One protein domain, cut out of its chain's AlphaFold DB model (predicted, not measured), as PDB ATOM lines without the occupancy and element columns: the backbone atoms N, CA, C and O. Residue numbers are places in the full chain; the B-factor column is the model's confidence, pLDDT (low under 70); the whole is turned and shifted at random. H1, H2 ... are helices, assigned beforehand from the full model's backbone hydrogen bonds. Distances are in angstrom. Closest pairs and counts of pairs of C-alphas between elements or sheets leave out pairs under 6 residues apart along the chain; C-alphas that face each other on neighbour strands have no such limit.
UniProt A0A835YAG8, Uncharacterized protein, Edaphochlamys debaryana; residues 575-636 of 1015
ATOM      1  N   LYS A 575     179.301 214.476 203.514       97.75
ATOM      2  CA  LYS A 575     178.882 214.460 202.099       97.75
ATOM      3  C   LYS A 575     179.872 215.128 201.143       97.75
ATOM      4  O   LYS A 575     179.858 214.803 199.957       97.75
ATOM      5  N   GLN A 576     180.717 216.046 201.608       97.75
ATOM      6  CA  GLN A 576     181.834 216.568 200.813       97.75
ATOM      7  C   GLN A 576     182.920 215.496 200.659       97.75
ATOM      8  O   GLN A 576     183.333 215.221 199.537       97.75
ATOM      9  N   LEU A 577     183.298 214.818 201.746       97.62
ATOM     10  CA  LEU A 577     184.282 213.729 201.731       97.62
ATOM     11  C   LEU A 577     183.810 212.525 200.890       97.62
ATOM     12  O   LEU A 577     184.574 212.001 200.082       97.62
ATOM     13  N   GLN A 578     182.527 212.151 200.980       97.50
ATOM     14  CA  GLN A 578     181.909 211.120 200.127       97.50
ATOM     15  C   GLN A 578     182.014 211.436 198.627       97.50
ATOM     16  O   GLN A 578     182.269 210.545 197.819       97.50
ATOM     17  N   ARG A 579     181.844 212.707 198.228       97.62
ATOM     18  CA  ARG A 579     181.987 213.136 196.820       97.62
ATOM     19  C   ARG A 579     183.422 213.027 196.308       97.62
ATOM     20  O   ARG A 579     183.613 212.950 195.102       97.62
ATOM     21  N   LEU A 580     184.397 213.010 197.214       96.62
ATOM     22  CA  LEU A 580     185.819 212.826 196.927       96.62
ATOM     23  C   LEU A 580     186.240 211.343 197.016       96.62
ATOM     24  O   LEU A 580     187.426 211.036 196.970       96.62
ATOM     25  N   GLY A 581     185.272 210.420 197.113       96.88
ATOM     26  CA  GLY A 581     185.475 208.968 197.040       96.88
ATOM     27  C   GLY A 581     185.581 208.245 198.386       96.88
ATOM     28  O   GLY A 581     185.630 207.017 198.397       96.88
ATOM     29  N   ALA A 582     185.583 208.959 199.517       97.38
ATOM     30  CA  ALA A 582     185.687 208.332 200.836       97.38
ATOM     31  C   ALA A 582     184.414 207.525 201.193       97.38
ATOM     32  O   ALA A 582     183.306 208.061 201.078       97.38
ATOM     33  N   PRO A 583     184.526 206.272 201.683       97.44
ATOM     34  CA  PRO A 583     183.373 205.533 202.198       97.44
ATOM     35  C   PRO A 583     182.734 206.250 203.396       97.44
ATOM     36  O   PRO A 583     183.425 206.884 204.190       97.44
ATOM     37  N   GLU A 584     181.414 206.127 203.562       97.00
ATOM     38  CA  GLU A 584     180.640 206.922 204.534       97.00
ATOM     39  C   GLU A 584     181.148 206.817 205.983       97.00
ATOM     40  O   GLU A 584     181.256 207.835 206.662       97.00
ATOM     41  N   PHE A 585     181.523 205.619 206.437       97.56
ATOM     42  CA  PHE A 585     182.052 205.406 207.786       97.56
ATOM     43  C   PHE A 585     183.463 205.988 207.976       97.56
ATOM     44  O   PHE A 585     183.763 206.520 209.041       97.56
ATOM     45  N   VAL A 586     184.304 205.966 206.936       97.94
ATOM     46  CA  VAL A 586     185.650 206.562 206.966       97.94
ATOM     47  C   VAL A 586     185.557 208.091 206.915       97.94
ATOM     48  O   VAL A 586     186.259 208.782 207.646       97.94
ATOM     49  N   ALA A 587     184.628 208.636 206.127       98.06
ATOM     50  CA  ALA A 587     184.301 210.061 206.131       98.06
ATOM     51  C   ALA A 587     183.762 210.527 207.498       98.06
ATOM     52  O   ALA A 587     184.157 211.588 207.980       98.06
ATOM     53  N   ALA A 588     182.910 209.731 208.153       97.75
ATOM     54  CA  ALA A 588     182.436 210.010 209.510       97.75
ATOM     55  C   ALA A 588     183.581 209.980 210.541       97.75
ATOM     56  O   ALA A 588     183.700 210.907 211.339       97.75
ATOM     57  N   ALA A 589     184.465 208.979 210.475       97.62
ATOM     58  CA  ALA A 589     185.663 208.883 211.311       97.62
ATOM     59  C   ALA A 589     186.623 210.077 211.127       97.62
ATOM     60  O   ALA A 589     187.155 210.602 212.106       97.62
ATOM     61  N   ALA A 590     186.801 210.552 209.889       97.81
ATOM     62  CA  ALA A 590     187.612 211.729 209.582       97.81
ATOM     63  C   ALA A 590     187.044 213.005 210.231       97.81
ATOM     64  O   ALA A 590     187.781 213.767 210.855       97.81
ATOM     65  N   VAL A 591     185.724 213.213 210.139       97.81
ATOM     66  CA  VAL A 591     185.030 214.343 210.787       97.81
ATOM     67  C   VAL A 591     185.060 214.217 212.311       97.81
ATOM     68  O   VAL A 591     185.274 215.208 212.996       97.81
ATOM     69  N   GLN A 592     184.944 213.007 212.862       96.69
ATOM     70  CA  GLN A 592     185.064 212.776 214.305       96.69
ATOM     71  C   GLN A 592     186.473 213.085 214.852       96.69
ATOM     72  O   GLN A 592     186.596 213.482 216.006       96.69
ATOM     73  N   ARG A 593     187.530 212.933 214.041       96.38
ATOM     74  CA  ARG A 593     188.915 213.272 214.420       96.38
ATOM     75  C   ARG A 593     189.303 214.738 214.206       96.38
ATOM     76  O   ARG A 593     190.227 215.204 214.861       96.38
ATOM     77  N   HIS A 594     188.651 215.449 213.282       96.88
ATOM     78  CA  HIS A 594     189.103 216.776 212.828       96.88
ATOM     79  C   HIS A 594     188.021 217.872 212.828       96.88
ATOM     80  O   HIS A 594     188.299 219.012 212.456       96.88
ATOM     81  N   GLY A 595     186.802 217.557 213.270       96.69
ATOM     82  CA  GLY A 595     185.739 218.526 213.524       96.69
ATOM     83  C   GLY A 595     185.291 219.238 212.251       96.69
ATOM     84  O   GLY A 595     184.969 218.605 211.243       96.69
ATOM     85  N   SER A 596     185.283 220.571 212.279       96.31
ATOM     86  CA  SER A 596     184.990 221.392 211.097       96.31
ATOM     87  C   SER A 596     186.133 221.464 210.070       96.31
ATOM     88  O   SER A 596     185.916 221.970 208.966       96.31
ATOM     89  N   ASN A 597     187.344 220.976 210.377       96.50
ATOM     90  CA  ASN A 597     188.505 221.123 209.495       96.50
ATOM     91  C   ASN A 597     188.522 220.071 208.366       96.50
ATOM     92  O   ASN A 597     189.170 219.025 208.456       96.50
ATOM     93  N   LEU A 598     187.846 220.404 207.261       96.62
ATOM     94  CA  LEU A 598     187.807 219.610 206.027       96.62
ATOM     95  C   LEU A 598     189.209 219.264 205.486       96.62
ATOM     96  O   LEU A 598     189.392 218.170 204.956       96.62
ATOM     97  N   MET A 599     190.195 220.157 205.617       96.69
ATOM     98  CA  MET A 599     191.542 219.924 205.082       96.69
ATOM     99  C   MET A 599     192.310 218.879 205.895       96.69
ATOM    100  O   MET A 599     192.892 217.976 205.303       96.69
ATOM    101  N   SER A 600     192.255 218.931 207.229       96.19
ATOM    102  CA  SER A 600     192.856 217.890 208.077       96.19
ATOM    103  C   SER A 600     192.099 216.560 207.985       96.19
ATOM    104  O   SER A 600     192.725 215.503 207.977       96.19
ATOM    105  N   ALA A 601     190.773 216.589 207.813       97.38
ATOM    106  CA  ALA A 601     189.993 215.389 207.504       97.38
ATOM    107  C   ALA A 601     190.423 214.743 206.168       97.38
ATOM    108  O   ALA A 601     190.535 213.520 206.084       97.38
ATOM    109  N   LEU A 602     190.714 215.550 205.140       97.44
ATOM    110  CA  LEU A 602     191.250 215.078 203.858       97.44
ATOM    111  C   LEU A 602     192.697 214.585 203.956       97.44
ATOM    112  O   LEU A 602     193.026 213.571 203.348       97.44
ATOM    113  N   GLU A 603     193.554 215.250 204.729       96.62
ATOM    114  CA  GLU A 603     194.922 214.793 204.988       96.62
ATOM    115  C   GLU A 603     194.924 213.423 205.681       96.62
ATOM    116  O   GLU A 603     195.609 212.505 205.230       96.62
ATOM    117  N   TRP A 604     194.080 213.231 206.702       96.25
ATOM    118  CA  TRP A 604     193.921 211.928 207.349       96.25
ATOM    119  C   TRP A 604     193.368 210.859 206.395       96.25
ATOM    120  O   TRP A 604     193.884 209.742 206.372       96.25
ATOM    121  N   LEU A 605     192.390 211.193 205.543       97.00
ATOM    122  CA  LEU A 605     191.898 210.281 204.501       97.00
ATOM    123  C   LEU A 605     192.981 209.905 203.474       97.00
ATOM    124  O   LEU A 605     193.019 208.765 203.022       97.00
ATOM    125  N   LEU A 606     193.886 210.823 203.132       96.44
ATOM    126  CA  LEU A 606     194.993 210.568 202.204       96.44
ATOM    127  C   LEU A 606     196.147 209.764 202.822       96.44
ATOM    128  O   LEU A 606     196.892 209.122 202.082       96.44
ATOM    129  N   VAL A 607     196.316 209.810 204.148       96.00
ATOM    130  CA  VAL A 607     197.394 209.110 204.871       96.00
ATOM    131  C   VAL A 607     196.950 207.752 205.421       96.00
ATOM    132  O   VAL A 607     197.730 206.808 205.383       96.00
ATOM    133  N   ALA A 608     195.719 207.646 205.929       93.06
ATOM    134  CA  ALA A 608     195.201 206.469 206.635       93.06
ATOM    135  C   ALA A 608     193.839 205.971 206.110       93.06
ATOM    136  O   ALA A 608     193.370 204.916 206.531       93.06
ATOM    137  N   GLY A 609     193.193 206.696 205.190       89.62
ATOM    138  CA  GLY A 609     191.865 206.344 204.674       89.62
ATOM    139  C   GLY A 609     191.818 205.064 203.836       89.62
ATOM    140  O   GLY A 609     190.737 204.510 203.676       89.62
ATOM    141  N   ALA A 610     192.960 204.578 203.334       93.19
ATOM    142  CA  ALA A 610     193.062 203.278 202.667       93.19
ATOM    143  C   ALA A 610     192.962 202.126 203.683       93.19
ATOM    144  O   ALA A 610     192.014 201.346 203.626       93.19
ATOM    145  N   ASP A 611     193.858 202.088 204.676       96.25
ATOM    146  CA  ASP A 611     193.822 201.097 205.763       96.25
ATOM    147  C   ASP A 611     192.476 201.135 206.513       96.25
ATOM    148  O   ASP A 611     191.912 200.101 206.873       96.25
ATOM    149  N   ALA A 612     191.917 202.335 206.700       95.06
ATOM    150  CA  ALA A 612     190.614 202.539 207.323       95.06
ATOM    151  C   ALA A 612     189.412 202.184 206.424       95.06
ATOM    152  O   ALA A 612     188.304 202.091 206.942       95.06
ATOM    153  N   ALA A 613     189.581 201.991 205.111       95.38
ATOM    154  CA  ALA A 613     188.510 201.521 204.225       95.38
ATOM    155  C   ALA A 613     188.404 199.986 204.187       95.38
ATOM    156  O   ALA A 613     187.297 199.469 204.024       95.38
ATOM    157  N   ASP A 614     189.524 199.279 204.366       96.75
ATOM    158  CA  ASP A 614     189.566 197.811 204.469       96.75
ATOM    159  C   ASP A 614     189.253 197.302 205.894       96.75
ATOM    160  O   ASP A 614     188.808 196.164 206.071       96.75
ATOM    161  N   ALA A 615     189.455 198.136 206.921       97.12
ATOM    162  CA  ALA A 615     189.112 197.833 208.310       97.12
ATOM    163  C   ALA A 615     187.584 197.855 208.574       97.12
ATOM    164  O   ALA A 615     186.843 198.616 207.943       97.12
ATOM    165  N   PRO A 616     187.068 197.051 209.529       97.25
ATOM    166  CA  PRO A 616     185.639 197.011 209.824       97.25
ATOM    167  C   PRO A 616     185.157 198.347 210.436       97.25
ATOM    168  O   PRO A 616     185.832 198.892 211.312       97.25
ATOM    169  N   PRO A 617     183.966 198.864 210.058       96.50
ATOM    170  CA  PRO A 617     183.517 200.205 210.453       96.50
ATOM    171  C   PRO A 617     183.510 200.492 211.962       96.50
ATOM    172  O   PRO A 617     183.742 201.629 212.367       96.50
ATOM    173  N   GLU A 618     183.262 199.477 212.794       96.06
ATOM    174  CA  GLU A 618     183.263 199.605 214.257       96.06
ATOM    175  C   GLU A 618     184.665 199.914 214.813       96.06
ATOM    176  O   GLU A 618     184.800 200.785 215.669       96.06
ATOM    177  N   GLU A 619     185.718 199.274 214.289       96.56
ATOM    178  CA  GLU A 619     187.107 199.538 214.695       96.56
ATOM    179  C   GLU A 619     187.578 200.914 214.206       96.56
ATOM    180  O   GLU A 619     188.267 201.629 214.931       96.56
ATOM    181  N   VAL A 620     187.154 201.323 213.007       97.00
ATOM    182  CA  VAL A 620     187.499 202.625 212.412       97.00
ATOM    183  C   VAL A 620     186.883 203.781 213.204       97.00
ATOM    184  O   VAL A 620     187.565 204.765 213.490       97.00
ATOM    185  N   LEU A 621     185.617 203.653 213.614       95.44
ATOM    186  CA  LEU A 621     184.932 204.649 214.445       95.44
ATOM    187  C   LEU A 621     185.421 204.630 215.904       95.44
ATOM    188  O   LEU A 621     185.528 205.689 216.522       95.44
ATOM    189  N   ALA A 622     185.799 203.468 216.450       95.44
ATOM    190  CA  ALA A 622     186.453 203.393 217.758       95.44
ATOM    191  C   ALA A 622     187.832 204.079 217.740       95.44
ATOM    192  O   ALA A 622     188.097 204.959 218.556       95.44
ATOM    193  N   ALA A 623     188.678 203.775 216.750       94.75
ATOM    194  CA  ALA A 623     189.979 204.422 216.571       94.75
ATOM    195  C   ALA A 623     189.864 205.918 216.211       94.75
ATOM    196  O   ALA A 623     190.813 206.683 216.424       94.75
ATOM    197  N   ALA A 624     188.724 206.366 215.677       94.62
ATOM    198  CA  ALA A 624     188.394 207.783 215.569       94.62
ATOM    199  C   ALA A 624     188.144 208.400 216.952       94.62
ATOM    200  O   ALA A 624     188.836 209.347 217.319       94.62
ATOM    201  N   ALA A 625     187.230 207.811 217.731       93.56
ATOM    202  CA  ALA A 625     186.847 208.263 219.069       93.56
ATOM    203  C   ALA A 625     188.000 208.269 220.092       93.56
ATOM    204  O   ALA A 625     188.063 209.158 220.934       93.56
ATOM    205  N   GLU A 626     188.917 207.300 220.019       93.81
ATOM    206  CA  GLU A 626     190.082 207.191 220.912       93.81
ATOM    207  C   GLU A 626     191.238 208.145 220.545       93.81
ATOM    208  O   GLU A 626     192.258 208.191 221.239       93.81
ATOM    209  N   SER A 627     191.126 208.916 219.459       93.31
ATOM    210  CA  SER A 627     192.170 209.866 219.072       93.31
ATOM    211  C   SER A 627     192.180 211.092 219.983       93.31
ATOM    212  O   SER A 627     191.148 211.725 220.175       93.31
ATOM    213  N   ALA A 628     193.359 211.517 220.450       91.00
ATOM    214  CA  ALA A 628     193.504 212.756 221.227       91.00
ATOM    215  C   ALA A 628     192.973 214.002 220.483       91.00
ATOM    216  O   ALA A 628     192.442 214.917 221.108       91.00
ATOM    217  N   SER A 629     193.039 214.000 219.146       87.94
ATOM    218  CA  SER A 629     192.450 215.059 218.314       87.94
ATOM    219  C   SER A 629     190.917 215.104 218.373       87.94
ATOM    220  O   SER A 629     190.351 216.181 218.254       87.94
ATOM    221  N   ALA A 630     190.229 213.990 218.653       88.69
ATOM    222  CA  ALA A 630     188.764 213.939 218.696       88.69
ATOM    223  C   ALA A 630     188.154 214.724 219.877       88.69
ATOM    224  O   ALA A 630     186.994 215.120 219.813       88.69
ATOM    225  N   SER A 631     188.928 214.995 220.937       84.06
ATOM    226  CA  SER A 631     188.532 215.927 222.011       84.06
ATOM    227  C   SER A 631     188.813 217.403 221.700       84.06
ATOM    228  O   SER A 631     188.279 218.273 222.379       84.06
ATOM    229  N   GLU A 632     189.635 217.687 220.686       87.38
ATOM    230  CA  GLU A 632     189.955 219.039 220.194       87.38
ATOM    231  C   GLU A 632     189.190 219.371 218.893       87.38
ATOM    232  O   GLU A 632     189.183 220.512 218.436       87.38
ATOM    233  N   ALA A 633     188.521 218.369 218.312       89.38
ATOM    234  CA  ALA A 633     187.750 218.385 217.073       89.38
ATOM    235  C   ALA A 633     186.403 219.124 217.205       89.38
ATOM    236  O   ALA A 633     185.345 218.587 216.865       89.38
ATOM    237  N   GLU A 634     186.428 220.364 217.693       94.25
ATOM    238  CA  GLU A 634     185.236 221.205 217.723       94.25
ATOM    239  C   GLU A 634     184.718 221.466 216.298       94.25
ATOM    240  O   GLU A 634     185.468 221.584 215.323       94.25
ATOM    241  N   ILE A 635     183.395 221.524 216.169       96.75
ATOM    242  CA  ILE A 635     182.725 221.844 214.915       96.75
ATOM    243  C   ILE A 635     182.309 223.300 215.010       96.75
ATOM    244  O   ILE A 635     181.295 223.614 215.629       96.75
ATOM    245  N   ASP A 636     183.105 224.177 214.397       97.19
ATOM    246  CA  ASP A 636     182.769 225.594 214.285       97.19
ATOM    247  C   ASP A 636     181.342 225.757 213.744       97.19
ATOM    248  O   ASP A 636     181.026 225.269 212.659       97.19
TER     249      ASP A 636
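Overview. This is residues 575 to 636 of the 1015 residues of an uncharacterized protein of Edaphochlamys debaryana (UniProt A0A835YAG8). H2 runs through the middle of a small globule, with H5 side by side with it, H3 packed on it at a steep tilt and short H6 near its last residues. The printed part has 62 residues with six named helices, H1 to H6, and no named strand: all helix, compact, radius of gyration of the C-alphas 10.3 A, spans 28 by 24 by 18 A.

Arrangement. H1, residues 575 to 579, and H2, residues 584 to 594, only just touch, only at the corner, with 3 pairs of C-alphas within 8 A, the closest Leu 577 and Ala 587, 5.7 A. H3, residues 598 to 608, touches H2 at 65 degrees, a steep tilt, opposite ways; closest C-alphas Ala 590 and Ala 601, 4.8 A. H4, residues 611 to 614, is close but not clearly touching H2; closest C-alphas Val 586 and Ala 612, 6.4 A. H5, residues 617 to 625, touches H2 at 8 degrees, a shallow tilt, the same way; closest C-alphas Ala 589 and Ala 624, 5.2 A. H6, residues 628 to 631, touches H2; closest C-alphas Arg 593 and Ala 630, 4.3 A. Every O i to N i+4 pair is within hydrogen-bond range in H1, H2, H3 and H5; H4 and H6 are too short for one.

Along the chain. H1 begins at C-alpha 575 (178.882, 214.460, 202.099); H6 ends at C-alpha 631 (188.532, 215.927, 222.011). From first to last C-alpha H2 measures 15.4 A, H3 15.1 A and H5 12.3 A.

Size, cuts and confidence. The two farthest C-alphas, Asp 614 and Asp 636, are 30.2 A apart. The printed part has no cut, the five links are tight, and no printed residue is under pLDDT 70.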